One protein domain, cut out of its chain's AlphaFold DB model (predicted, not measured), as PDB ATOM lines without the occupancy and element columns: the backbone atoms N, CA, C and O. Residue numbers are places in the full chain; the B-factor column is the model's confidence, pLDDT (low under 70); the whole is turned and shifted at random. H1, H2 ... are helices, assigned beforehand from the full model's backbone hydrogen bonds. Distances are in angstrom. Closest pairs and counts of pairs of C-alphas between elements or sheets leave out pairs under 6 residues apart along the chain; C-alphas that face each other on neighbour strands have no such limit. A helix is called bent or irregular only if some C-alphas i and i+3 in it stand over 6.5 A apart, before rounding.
ATOM      1  N   ALA A   4     121.754 112.900 135.689       87.19
ATOM      2  CA  ALA A   4     121.722 112.124 134.442       87.19
ATOM      3  C   ALA A   4     120.945 112.836 133.324       87.19
ATOM      4  O   ALA A   4     121.377 112.819 132.177       87.19
ATOM      5  N   VAL A   5     119.822 113.473 133.671       89.88
ATOM      6  CA  VAL A   5     118.968 114.217 132.729       89.88
ATOM      7  C   VAL A   5     119.672 115.447 132.140       89.88
ATOM      8  O   VAL A   5     119.693 115.577 130.917       89.88
ATOM      9  N   PRO A   6     120.274 116.357 132.934       92.69
ATOM     10  CA  PRO A   6     120.979 117.493 132.352       92.69
ATOM     11  C   PRO A   6     122.200 117.046 131.547       92.69
ATOM     12  O   PRO A   6     122.420 117.581 130.466       92.69
ATOM     13  N   LEU A   7     122.958 116.039 132.002       92.50
ATOM     14  CA  LEU A   7     124.122 115.540 131.261       92.50
ATOM     15  C   LEU A   7     123.738 114.934 129.906       92.50
ATOM     16  O   LEU A   7     124.398 115.221 128.909       92.50
ATOM     17  N   SER A   8     122.656 114.157 129.828       93.44
ATOM     18  CA  SER A   8     122.169 113.655 128.539       93.44
ATOM     19  C   SER A   8     121.631 114.774 127.644       93.44
ATOM     20  O   SER A   8     121.878 114.763 126.438       93.44
ATOM     21  N   GLY A   9     120.967 115.777 128.223       93.06
ATOM     22  CA  GLY A   9     120.556 116.989 127.510       93.06
ATOM     23  C   GLY A   9     121.743 117.751 126.914       93.06
ATOM     24  O   GLY A   9     121.699 118.141 125.747       93.06
ATOM     25  N   PHE A  10     122.839 117.888 127.665       95.50
ATOM     26  CA  PHE A  10     124.080 118.486 127.169       95.50
ATOM     27  C   PHE A  10     124.690 117.690 126.017       95.50
ATOM     28  O   PHE A  10     125.158 118.296 125.056       95.50
ATOM     29  N   VAL A  11     124.646 116.355 126.061       95.06
ATOM     30  CA  VAL A  11     125.085 115.518 124.932       95.06
ATOM     31  C   VAL A  11     124.246 115.804 123.687       95.06
ATOM     32  O   VAL A  11     124.803 116.029 122.615       95.06
ATOM     33  N   TYR A  12     122.918 115.871 123.816       96.25
ATOM     34  CA  TYR A  12     122.045 116.203 122.687       96.25
ATOM     35  C   TYR A  12     122.365 117.582 122.093       96.25
ATOM     36  O   TYR A  12     122.535 117.717 120.879       96.25
ATOM     37  N   MET A  13     122.469 118.604 122.946       95.56
ATOM     38  CA  MET A  13     122.769 119.968 122.512       95.56
ATOM     39  C   MET A  13     124.153 120.051 121.869       95.56
ATOM     40  O   MET A  13     124.283 120.605 120.784       95.56
ATOM     41  N   GLY A  14     125.169 119.435 122.474       92.38
ATOM     42  CA  GLY A  14     126.531 119.446 121.943       92.38
ATOM     43  C   GLY A  14     126.658 118.751 120.586       92.38
ATOM     44  O   GLY A  14     127.425 119.201 119.742       92.38
ATOM     45  N   LEU A  15     125.882 117.688 120.344       92.75
ATOM     46  CA  LEU A  15     125.883 116.979 119.059       92.75
ATOM     47  C   LEU A  15     125.054 117.685 117.975       92.75
ATOM     48  O   LEU A  15     125.360 117.557 116.791       92.75
ATOM     49  N   THR A  16     124.001 118.413 118.350       93.69
ATOM     50  CA  THR A  16     123.131 119.133 117.398       93.69
ATOM     51  C   THR A  16     123.590 120.557 117.108       93.69
ATOM     52  O   THR A  16     123.141 121.147 116.126       93.69
ATOM     53  N   GLN A  17     124.486 121.114 117.921       92.75
ATOM     54  CA  GLN A  17     125.067 122.426 117.679       92.75
ATOM     55  C   GLN A  17     126.095 122.383 116.549       92.75
ATOM     56  O   GLN A  17     126.987 121.534 116.501       92.75
ATOM     57  N   GLU A  18     125.992 123.355 115.648       89.00
ATOM     58  CA  GLU A  18     127.060 123.626 114.701       89.00
ATOM     59  C   GLU A  18     128.251 124.232 115.448       89.00
ATOM     60  O   GLU A  18     128.109 125.173 116.231       89.00
ATOM     61  N   THR A  19     129.441 123.697 115.195       88.69
ATOM     62  CA  THR A  19     130.685 124.220 115.768       88.69
ATOM     63  C   THR A  19     131.547 124.832 114.671       88.69
ATOM     64  O   THR A  19     131.274 124.702 113.473       88.69
ATOM     65  N   ALA A  20     132.640 125.489 115.058       88.56
ATOM     66  CA  ALA A  20     133.590 126.042 114.096       88.56
ATOM     67  C   ALA A  20     134.095 124.984 113.094       88.56
ATOM     68  O   ALA A  20     134.304 125.300 111.924       88.56
ATOM     69  N   THR A  21     134.231 123.724 113.524       87.50
ATOM     70  CA  THR A  21     134.876 122.646 112.756       87.50
ATOM     71  C   THR A  21     133.933 121.527 112.304       87.50
ATOM     72  O   THR A  21     134.301 120.748 111.421       87.50
ATOM     73  N   ARG A  22     132.721 121.420 112.863       88.75
ATOM     74  CA  ARG A  22     131.776 120.321 112.587       88.75
ATOM     75  C   ARG A  22     130.386 120.843 112.227       88.75
ATOM     76  O   ARG A  22     129.895 121.783 112.849       88.75
ATOM     77  N   ASN A  23     129.770 120.195 111.245       92.31
ATOM     78  CA  ASN A  23     128.355 120.328 110.911       92.31
ATOM     79  C   ASN A  23     127.488 119.665 111.999       92.31
ATOM     80  O   ASN A  23     127.953 118.716 112.639       92.31
ATOM     81  N   PRO A  24     126.242 120.126 112.198       92.12
ATOM     82  CA  PRO A  24     125.354 119.575 113.213       92.12
ATOM     83  C   PRO A  24     124.966 118.124 112.898       92.12
ATOM     84  O   PRO A  24     124.670 117.769 111.751       92.12
ATOM     85  N   MET A  25     124.932 117.275 113.926       93.75
ATOM     86  CA  MET A  25     124.471 115.896 113.785       93.75
ATOM     87  C   MET A  25     122.957 115.855 113.547       93.75
ATOM     88  O   MET A  25     122.194 116.663 114.078       93.75
ATOM     89  N   ARG A  26     122.490 114.857 112.784       92.56
ATOM     90  CA  ARG A  26     121.051 114.613 112.606       92.56
ATOM     91  C   ARG A  26     120.381 114.430 113.979       92.56
ATOM     92  O   ARG A  26     120.820 113.561 114.739       92.56
ATOM     93  N   PRO A  27     119.279 115.145 114.271       92.50
ATOM     94  CA  PRO A  27     118.693 115.207 115.613       92.50
ATOM     95  C   PRO A  27     118.260 113.836 116.138       92.50
ATOM     96  O   PRO A  27     118.400 113.558 117.322       92.50
ATOM     97  N   MET A  28     117.807 112.942 115.253       93.88
ATOM     98  CA  MET A  28     117.447 111.574 115.630       93.88
ATOM     99  C   MET A  28     118.652 110.780 116.167       93.88
ATOM    100  O   MET A  28     118.534 110.110 117.185       93.88
ATOM    101  N   ARG A  29     119.832 110.879 115.537       94.12
ATOM    102  CA  ARG A  29     121.040 110.184 116.023       94.12
ATOM    103  C   ARG A  29     121.553 110.794 117.325       94.12
ATOM    104  O   ARG A  29     121.892 110.053 118.241       94.12
ATOM    105  N   ALA A  30     121.545 112.123 117.429       94.75
ATOM    106  CA  ALA A  30     121.908 112.822 118.660       94.75
ATOM    107  C   ALA A  30     120.991 112.435 119.837       94.75
ATOM    108  O   ALA A  30     121.464 112.268 120.959       94.75
ATOM    109  N   ALA A  31     119.693 112.226 119.582       96.50
ATOM    110  CA  ALA A  31     118.753 111.740 120.591       96.50
ATOM    111  C   ALA A  31     119.098 110.320 121.065       96.50
ATOM    112  O   ALA A  31     119.088 110.070 122.266       96.50
ATOM    113  N   ILE A  32     119.465 109.408 120.156       96.62
ATOM    114  CA  ILE A  32     119.873 108.043 120.534       96.62
ATOM    115  C   ILE A  32     121.148 108.082 121.392       96.62
ATOM    116  O   ILE A  32     121.204 107.397 122.413       96.62
ATOM    117  N   TYR A  33     122.130 108.925 121.050       96.00
ATOM    118  CA  TYR A  33     123.307 109.155 121.899       96.00
ATOM    119  C   TYR A  33     122.920 109.651 123.295       96.00
ATOM    120  O   TYR A  33     123.377 109.099 124.294       96.00
ATOM    121  N   ALA A  34     122.053 110.661 123.376       96.75
ATOM    122  CA  ALA A  34     121.598 111.209 124.649       96.75
ATOM    123  C   ALA A  34     120.862 110.161 125.500       96.75
ATOM    124  O   ALA A  34     121.121 110.057 126.698       96.75
ATOM    125  N   VAL A  35     120.001 109.339 124.890       97.38
ATOM    126  CA  VAL A  35     119.312 108.231 125.573       97.38
ATOM    127  C   VAL A  35     120.309 107.179 126.055       97.38
ATOM    128  O   VAL A  35     120.233 106.761 127.208       97.38
ATOM    129  N   ALA A  36     121.275 106.778 125.227       97.00
ATOM    130  CA  ALA A  36     122.275 105.788 125.618       97.00
ATOM    131  C   ALA A  36     123.152 106.292 126.779       97.00
ATOM    132  O   ALA A  36     123.364 105.564 127.749       97.00
ATOM    133  N   VAL A  37     123.586 107.556 126.736       96.62
ATOM    134  CA  VAL A  37     124.324 108.197 127.837       96.62
ATOM    135  C   VAL A  37     123.459 108.311 129.090       96.62
ATOM    136  O   VAL A  37     123.938 108.025 130.186       96.62
ATOM    137  N   PHE A  38     122.183 108.676 128.954       96.38
ATOM    138  CA  PHE A  38     121.252 108.700 130.080       96.38
ATOM    139  C   PHE A  38     121.145 107.324 130.741       96.38
ATOM    140  O   PHE A  38     121.284 107.233 131.957       96.38
ATOM    141  N   VAL A  39     120.943 106.264 129.953       96.62
ATOM    142  CA  VAL A  39     120.837 104.881 130.443       96.62
ATOM    143  C   VAL A  39     122.124 104.456 131.152       96.62
ATOM    144  O   VAL A  39     122.057 103.921 132.258       96.62
ATOM    145  N   PHE A  40     123.291 104.762 130.578       96.56
ATOM    146  CA  PHE A  40     124.585 104.492 131.205       96.56
ATOM    147  C   PHE A  40     124.725 105.201 132.560       96.56
ATOM    148  O   PHE A  40     124.974 104.564 133.586       96.56
ATOM    149  N   LEU A  41     124.516 106.522 132.582       95.56
ATOM    150  CA  LEU A  41     124.626 107.339 133.792       95.56
ATOM    151  C   LEU A  41     123.595 106.940 134.846       95.56
ATOM    152  O   LEU A  41     123.888 106.972 136.040       95.56
ATOM    153  N   PHE A  42     122.396 106.552 134.420       93.19
ATOM    154  CA  PHE A  42     121.363 106.034 135.303       93.19
ATOM    155  C   PHE A  42     121.835 104.761 136.012       93.19
ATOM    156  O   PHE A  42     121.754 104.700 137.238       93.19
ATOM    157  N   GLY A  43     122.417 103.809 135.273       92.25
ATOM    158  CA  GLY A  43     123.032 102.610 135.847       92.25
ATOM    159  C   GLY A  43     124.132 102.936 136.855       92.25
ATOM    160  O   GLY A  43     124.083 102.463 137.987       92.25
ATOM    161  N   VAL A  44     125.072 103.816 136.492       93.25
ATOM    162  CA  VAL A  44     126.172 104.251 137.378       93.25
ATOM    163  C   VAL A  44     125.650 104.896 138.667       93.25
ATOM    164  O   VAL A  44     126.148 104.602 139.752       93.25
ATOM    165  N   ILE A  45     124.625 105.746 138.575       92.00
ATOM    166  CA  ILE A  45     124.017 106.409 139.739       92.00
ATOM    167  C   ILE A  45     123.244 105.421 140.620       92.00
ATOM    168  O   ILE A  45     123.098 105.674 141.816       92.00
ATOM    169  N   LEU A  46     122.740 104.318 140.063       90.12
ATOM    170  CA  LEU A  46     122.055 103.286 140.836       90.12
ATOM    171  C   LEU A  46     123.017 102.387 141.611       90.12
ATOM    172  O   LEU A  46     122.631 101.918 142.675       90.12
ATOM    173  N   VAL A  47     124.260 102.181 141.162       90.81
ATOM    174  CA  VAL A  47     125.238 101.296 141.835       90.81
ATOM    175  C   VAL A  47     125.357 101.508 143.361       90.81
ATOM    176  O   VAL A  47     125.384 100.520 144.088       90.81
ATOM    177  N   PRO A  48     125.385 102.739 143.911       87.31
ATOM    178  CA  PRO A  48     125.556 102.956 145.349       87.31
ATOM    179  C   PRO A  48     124.380 102.510 146.232       87.31
ATOM    180  O   PRO A  48     124.596 102.328 147.433       87.31
ATOM    181  N   ILE A  49     123.170 102.398 145.665       86.88
ATOM    182  CA  ILE A  49     121.902 102.118 146.374       86.88
ATOM    183  C   ILE A  49     121.194 100.849 145.877       86.88
ATOM    184  O   ILE A  49     120.477 100.199 146.629       86.88
ATOM    185  N   GLY A  50     121.405 100.481 144.618       84.69
ATOM    186  CA  GLY A  50     120.743  99.383 143.927       84.69
ATOM    187  C   GLY A  50     120.980  98.017 144.570       84.69
ATOM    188  O   GLY A  50     119.997  97.309 144.750       84.69
ATOM    189  N   PRO A  51     122.211  97.651 144.985       84.62
ATOM    190  CA  PRO A  51     122.460  96.355 145.613       84.62
ATOM    191  C   PRO A  51     121.606  96.136 146.866       84.62
ATOM    192  O   PRO A  51     120.960  95.102 147.010       84.62
ATOM    193  N   MET A  52     121.505  97.168 147.707       84.62
ATOM    194  CA  MET A  52     120.686  97.144 148.917       84.62
ATOM    195  C   MET A  52     119.185  97.133 148.603       84.62
ATOM    196  O   MET A  52     118.433  96.412 149.248       84.62
ATOM    197  N   LEU A  53     118.741  97.910 147.611       85.00
ATOM    198  CA  LEU A  53     117.323  98.018 147.248       85.00
ATOM    199  C   LEU A  53     116.778  96.783 146.515       85.00
ATOM    200  O   LEU A  53     115.592  96.491 146.633       85.00
ATOM    201  N   ILE A  54     117.613  96.103 145.729       82.69
ATOM    202  CA  ILE A  54     117.193  95.017 144.830       82.69
ATOM    203  C   ILE A  54     117.482  93.649 145.447       82.69
ATOM    204  O   ILE A  54     116.647  92.754 145.349       82.69
ATOM    205  N   PHE A  55     118.643  93.489 146.086       82.31
ATOM    206  CA  PHE A  55     119.100  92.198 146.609       82.31
ATOM    207  C   PHE A  55     119.069  92.123 148.140       82.31
ATOM    208  O   PHE A  55     119.258  91.048 148.695       82.31
ATOM    209  N   GLY A  56     118.810  93.235 148.842       79.56
ATOM    210  CA  GLY A  56     118.769  93.264 150.310       79.56
ATOM    211  C   GLY A  56     120.137  93.097 150.982       79.56
ATOM    212  O   GLY A  56     120.210  92.972 152.202       79.56
ATOM    213  N   GLU A  57     121.221  93.116 150.206       73.75
ATOM    214  CA  GLU A  57     122.590  92.928 150.684       73.75
ATOM    215  C   GLU A  57     123.339  94.264 150.804       73.75
ATOM    216  O   GLU A  57     123.066  95.237 150.093       73.75
ATOM    217  N   ALA A  58     124.324  94.321 151.710       66.19
ATOM    218  CA  ALA A  58     125.276  95.432 151.774       66.19
ATOM    219  C   ALA A  58     126.056  95.554 150.449       66.19
ATOM    220  O   ALA A  58     126.008  94.649 149.624       66.19
ATOM    221  N   ARG A  59     126.785  96.665 150.234       68.94
ATOM    222  CA  ARG A  59     127.561  96.933 149.000       68.94
ATOM    223  C   ARG A  59     128.572  95.815 148.687       68.94
ATOM    224  O   ARG A  59     129.753  95.937 149.003       68.94
ATOM    225  N   SER A  60     128.109  94.755 148.038       82.50
ATOM    226  CA  SER A  60     128.916  93.685 147.473       82.50
ATOM    227  C   SER A  60     129.314  94.069 146.050       82.50
ATOM    228  O   SER A  60     128.599  94.789 145.339       82.50
ATOM    229  N   LEU A  61     130.496  93.615 145.631       84.25
ATOM    230  CA  LEU A  61     130.969  93.811 144.263       84.25
ATOM    231  C   LEU A  61     130.003  93.157 143.264       84.25
ATOM    232  O   LEU A  61     129.646  93.763 142.261       84.25
ATOM    233  N   GLU A  62     129.532  91.956 143.589       86.88
ATOM    234  CA  GLU A  62     128.594  91.168 142.786       86.88
ATOM    235  C   GLU A  62     127.256  91.890 142.605       86.88
ATOM    236  O   GLU A  62     126.819  92.076 141.471       86.88
ATOM    237  N   GLY A  63     126.655  92.398 143.688       86.56
ATOM    238  CA  GLY A  63     125.422  93.182 143.609       86.56
ATOM    239  C   GLY A  63     125.609  94.473 142.810       86.56
ATOM    240  O   GLY A  63     124.751  94.850 142.016       86.56
ATOM    241  N   SER A  64     126.762  95.132 142.957       88.75
ATOM    242  CA  SER A  64     127.098  96.347 142.199       88.75
ATOM    243  C   SER A  64     127.207  96.073 140.695       88.75
ATOM    244  O   SER A  64     126.687  96.842 139.884       88.75
ATOM    245  N   LEU A  65     127.837  94.957 140.316       89.75
ATOM    246  CA  LEU A  65     127.937  94.512 138.927       89.75
ATOM    247  C   LEU A  65     126.578  94.075 138.374       89.75
ATOM    248  O   LEU A  65     126.231  94.466 137.261       89.75
ATOM    249  N   ALA A  66     125.784  93.338 139.153       89.81
ATOM    250  CA  ALA A  66     124.442  92.911 138.767       89.81
ATOM    251  C   ALA A  66     123.516  94.105 138.480       89.81
ATOM    252  O   ALA A  66     122.716  94.050 137.547       89.81
ATOM    253  N   VAL A  67     123.666  95.208 139.224       91.81
ATOM    254  CA  VAL A  67     122.959  96.469 138.945       91.81
ATOM    255  C   VAL A  67     123.520  97.173 137.716       91.81
ATOM    256  O   VAL A  67     122.741  97.688 136.923       91.81
ATOM    257  N   LEU A  68     124.841  97.225 137.536       93.19
ATOM    258  CA  LEU A  68     125.461  98.009 136.464       93.19
ATOM    259  C   LEU A  68     125.309  97.367 135.077       93.19
ATOM    260  O   LEU A  68     125.032  98.073 134.106       93.19
ATOM    261  N   ILE A  69     125.492  96.048 134.972       93.75
ATOM    262  CA  ILE A  69     125.565  95.300 133.704       93.75
ATOM    263  C   ILE A  69     124.359  95.555 132.776       93.75
ATOM    264  O   ILE A  69     124.594  95.878 131.606       93.75
ATOM    265  N   PRO A  70     123.095  95.483 133.247       94.38
ATOM    266  CA  PRO A  70     121.917  95.682 132.400       94.38
ATOM    267  C   PRO A  70     121.826  97.075 131.770       94.38
ATOM    268  O   PRO A  70     121.172  97.241 130.745       94.38
ATOM    269  N   PHE A  71     122.482  98.079 132.358       95.38
ATOM    270  CA  PHE A  71     122.511  99.438 131.820       95.38
ATOM    271  C   PHE A  71     123.790  99.704 131.027       95.38
ATOM    272  O   PHE A  71     123.735 100.305 129.953       95.38
ATOM    273  N   ALA A  72     124.940  99.250 131.527       94.50
ATOM    274  CA  ALA A  72     126.239  99.521 130.930       94.50
ATOM    275  C   ALA A  72     126.434  98.798 129.594       94.50
ATOM    276  O   ALA A  72     126.840  99.436 128.627       94.50
ATOM    277  N   LEU A  73     126.114  97.503 129.495       95.38
ATOM    278  CA  LEU A  73     126.370  96.760 128.256       95.38
ATOM    279  C   LEU A  73     125.524  97.264 127.075       95.38
ATOM    280  O   LEU A  73     126.109  97.563 126.030       95.38
ATOM    281  N   PRO A  74     124.192  97.439 127.199       95.94
ATOM    282  CA  PRO A  74     123.397  97.943 126.083       95.94
ATOM    283  C   PRO A  74     123.761  99.381 125.702       95.94
ATOM    284  O   PRO A  74     123.855  99.691 124.517       95.94
ATOM    285  N   SER A  75     124.013 100.258 126.683       96.50
ATOM    286  CA  SER A  75     124.380 101.653 126.400       96.50
ATOM    287  C   SER A  75     125.729 101.764 125.694       96.50
ATOM    288  O   SER A  75     125.818 102.447 124.675       96.50
ATOM    289  N   LEU A  76     126.755 101.053 126.168       96.81
ATOM    290  CA  LEU A  76     128.066 101.020 125.519       96.81
ATOM    291  C   LEU A  76     127.983 100.406 124.124       96.81
ATOM    292  O   LEU A  76     128.614 100.923 123.204       96.81
ATOM    293  N   GLY A  77     127.176  99.358 123.940       97.62
ATOM    294  CA  GLY A  77     126.931  98.761 122.628       97.62
ATOM    295  C   GLY A  77     126.329  99.763 121.642       97.62
ATOM    296  O   GLY A  77     126.847  99.926 120.537       97.62
ATOM    297  N   VAL A  78     125.293 100.498 122.056       97.25
ATOM    298  CA  VAL A  78     124.657 101.539 121.230       97.25
ATOM    299  C   VAL A  78     125.618 102.691 120.940       97.25
ATOM    300  O   VAL A  78     125.729 103.103 119.788       97.25
ATOM    301  N   ILE A  79     126.339 103.198 121.946       96.31
ATOM    302  CA  ILE A  79     127.317 104.283 121.761       96.31
ATOM    303  C   ILE A  79     128.401 103.847 120.774       96.31
ATOM    304  O   ILE A  79     128.679 104.559 119.816       96.31
ATOM    305  N   THR A  80     128.963 102.653 120.959       96.69
ATOM    306  CA  THR A  80     130.010 102.111 120.083       96.69
ATOM    307  C   THR A  80     129.499 101.942 118.655       96.69
ATOM    308  O   THR A  80     130.160 102.364 117.709       96.69
ATOM    309  N   PHE A  81     128.295 101.392 118.486       96.56
ATOM    310  CA  PHE A  81     127.658 101.275 117.176       96.56
ATOM    311  C   PHE A  81     127.478 102.641 116.500       96.56
ATOM    312  O   PHE A  81     127.774 102.791 115.313       96.56
ATOM    313  N   LEU A  82     127.020 103.652 117.241       94.75
ATOM    314  CA  LEU A  82     126.836 104.995 116.700       94.75
ATOM    315  C   LEU A  82     128.160 105.662 116.323       94.75
ATOM    316  O   LEU A  82     128.181 106.313 115.283       94.75
ATOM    317  N   VAL A  83     129.224 105.469 117.109       93.12
ATOM    318  CA  VAL A  83     130.564 106.017 116.831       93.12
ATOM    319  C   VAL A  83     131.156 105.373 115.581       93.12
ATOM    320  O   VAL A  83     131.659 106.068 114.704       93.12
ATOM    321  N   ILE A  84     131.061 104.047 115.457       93.31
ATOM    322  CA  ILE A  84     131.604 103.314 114.302       93.31
ATOM    323  C   ILE A  84     130.850 103.664 113.015       93.31
ATOM    324  O   ILE A  84     131.443 103.749 111.944       93.31
ATOM    325  N   THR A  85     129.536 103.870 113.105       92.62
ATOM    326  CA  THR A  85     128.688 104.207 111.950       92.62
ATOM    327  C   THR A  85     128.536 105.714 111.743       92.62
ATOM    328  O   THR A  85     127.612 106.149 111.043       92.62
ATOM    329  N   GLU A  86     129.343 106.530 112.421       87.31
ATOM    330  CA  GLU A  86     129.232 107.982 112.363       87.31
ATOM    331  C   GLU A  86     129.718 108.494 111.003       87.31
ATOM    332  O   GLU A  86     130.871 108.268 110.634       87.31
ATOM    333  N   PRO A  87     128.855 109.163 110.217       84.12
ATOM    334  CA  PRO A  87     129.293 109.772 108.975       84.12
ATOM    335  C   PRO A  87     130.198 110.967 109.277       84.12
ATOM    336  O   PRO A  87     129.970 111.709 110.235       84.12
ATOM    337  N   GLU A  88     131.186 111.189 108.414       84.88
ATOM    338  CA  GLU A  88     132.090 112.327 108.524       84.88
ATOM    339  C   GLU A  88     131.305 113.647 108.456       84.88
ATOM    340  O   GLU A  88     130.759 114.020 107.417       84.88
ATOM    341  N   HIS A  89     131.235 114.355 109.582       86.50
ATOM    342  CA  HIS A  89     130.504 115.616 109.713       86.50
ATOM    343  C   HIS A  89     131.458 116.810 109.890       86.50
ATOM    344  O   HIS A  89     131.015 117.917 110.206       86.50
ATOM    345  N   ARG A  90     132.780 116.623 109.756       89.88
ATOM    346  CA  ARG A  90     133.723 117.751 109.725       89.88
ATOM    347  C   ARG A  90     133.435 118.646 108.518       89.88
ATOM    348  O   ARG A  90     133.036 118.178 107.453       89.88
ATOM    349  N   LYS A  91     133.627 119.955 108.682       91.25
ATOM    350  CA  LYS A  91     133.447 120.912 107.582       91.25
ATOM    351  C   LYS A  91     134.478 120.649 106.485       91.25
ATOM    352  O   LYS A  91     135.612 120.272 106.770       91.25
ATOM    353  N   ALA A  92     134.107 120.920 105.233       90.69
ATOM    354  CA  ALA A  92     134.968 120.665 104.075       90.69
ATOM    355  C   ALA A  92     136.343 121.349 104.180       90.69
ATOM    356  O   ALA A  92     137.343 120.785 103.754       90.69
TER     357      ALA A  92
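AT A GLANCE: This is residues 4 to 92 of the 165 residues of an uncharacterized protein of Caldibacillus thermoamylovorans (UniProt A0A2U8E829). Three helices run side by side as a nearly flat row, with H2 in the middle, H1 along one side of it and the kinked H4 along the other, neighbours in the row running opposite ways. The short H3 sits at one end of the row, beside the first part of H4, while residues 17 to 26 and the closing stretch 85 to 92 lie at the other end and add to the length. The printed part has 89 residues with four named helices, H1, H2, H3 and H4 in chain order, and no named strand; the class is all helix, with 63 residues in the helices. The whole is a loose rod, with a radius of gyration of the C-alphas of 16.2 A and spans of 55 by 24 by 18 A.

HOW THE PARTS SIT: H4, residues 61 to 84, is the longest helix and has a kink of 46 degrees near residue 68. It is irregular, but only just: C-alphas 67 and 70 are 6.7 A apart. H4 touches H2, residues 27 to 46, at a shallow tilt of 14 degrees, opposite ways; their closest C-alphas, those of Ala 36 and Ser 75, are 4.7 A apart. H2 also touches H1, residues 4 to 16, at a shallow tilt of 24 degrees, opposite ways, and the two form a helical hairpin. Their closest C-alphas, those of Ser 8 and Ala 34, are 4.6 A apart. H1 and H4 are apart. H3, residues 50 to 55, touches H4 at a steep tilt of 60 degrees, opposite ways, and H4 meets this touch with residues 63 to 67 alone; the closest C-alphas, those of Pro 51 and Gly 63, are 4.8 A apart. H1 and H3 are apart, and H2 and H3 meet only through their link. The helix packing is mostly aligned, but only just: of three touching pairs, 2 are at a shallow tilt. In H1, H2 and H3 every O i to N i+4 pair is within hydrogen-bond range; in H4, 17 of 20 are.

IN THESE COORDINATES: H4 measures 31.4 A from its first to its last C-alpha, and C-alpha 84 stands at (131.604, 103.314, 114.302). H2 measures 28.1 A, with C-alpha 27 at (118.693, 115.207, 115.613). H1 measures 18.5 A and begins with C-alpha 4 at (121.722, 112.124, 134.442). H3 measures 7.8 A.

THE WHOLE: The two C-alphas farthest apart, those of Gly 56 and Ala 92, are 56.1 A apart. The printed part runs from residue 4 to residue 92 with no cut. The links from H2 to H3 and from H3 to H4 are tight, the one from H1 to H2 is short, and no link is long. The mean pLDDT of the printed part is 91.0; residues 58 to 59 are under 70.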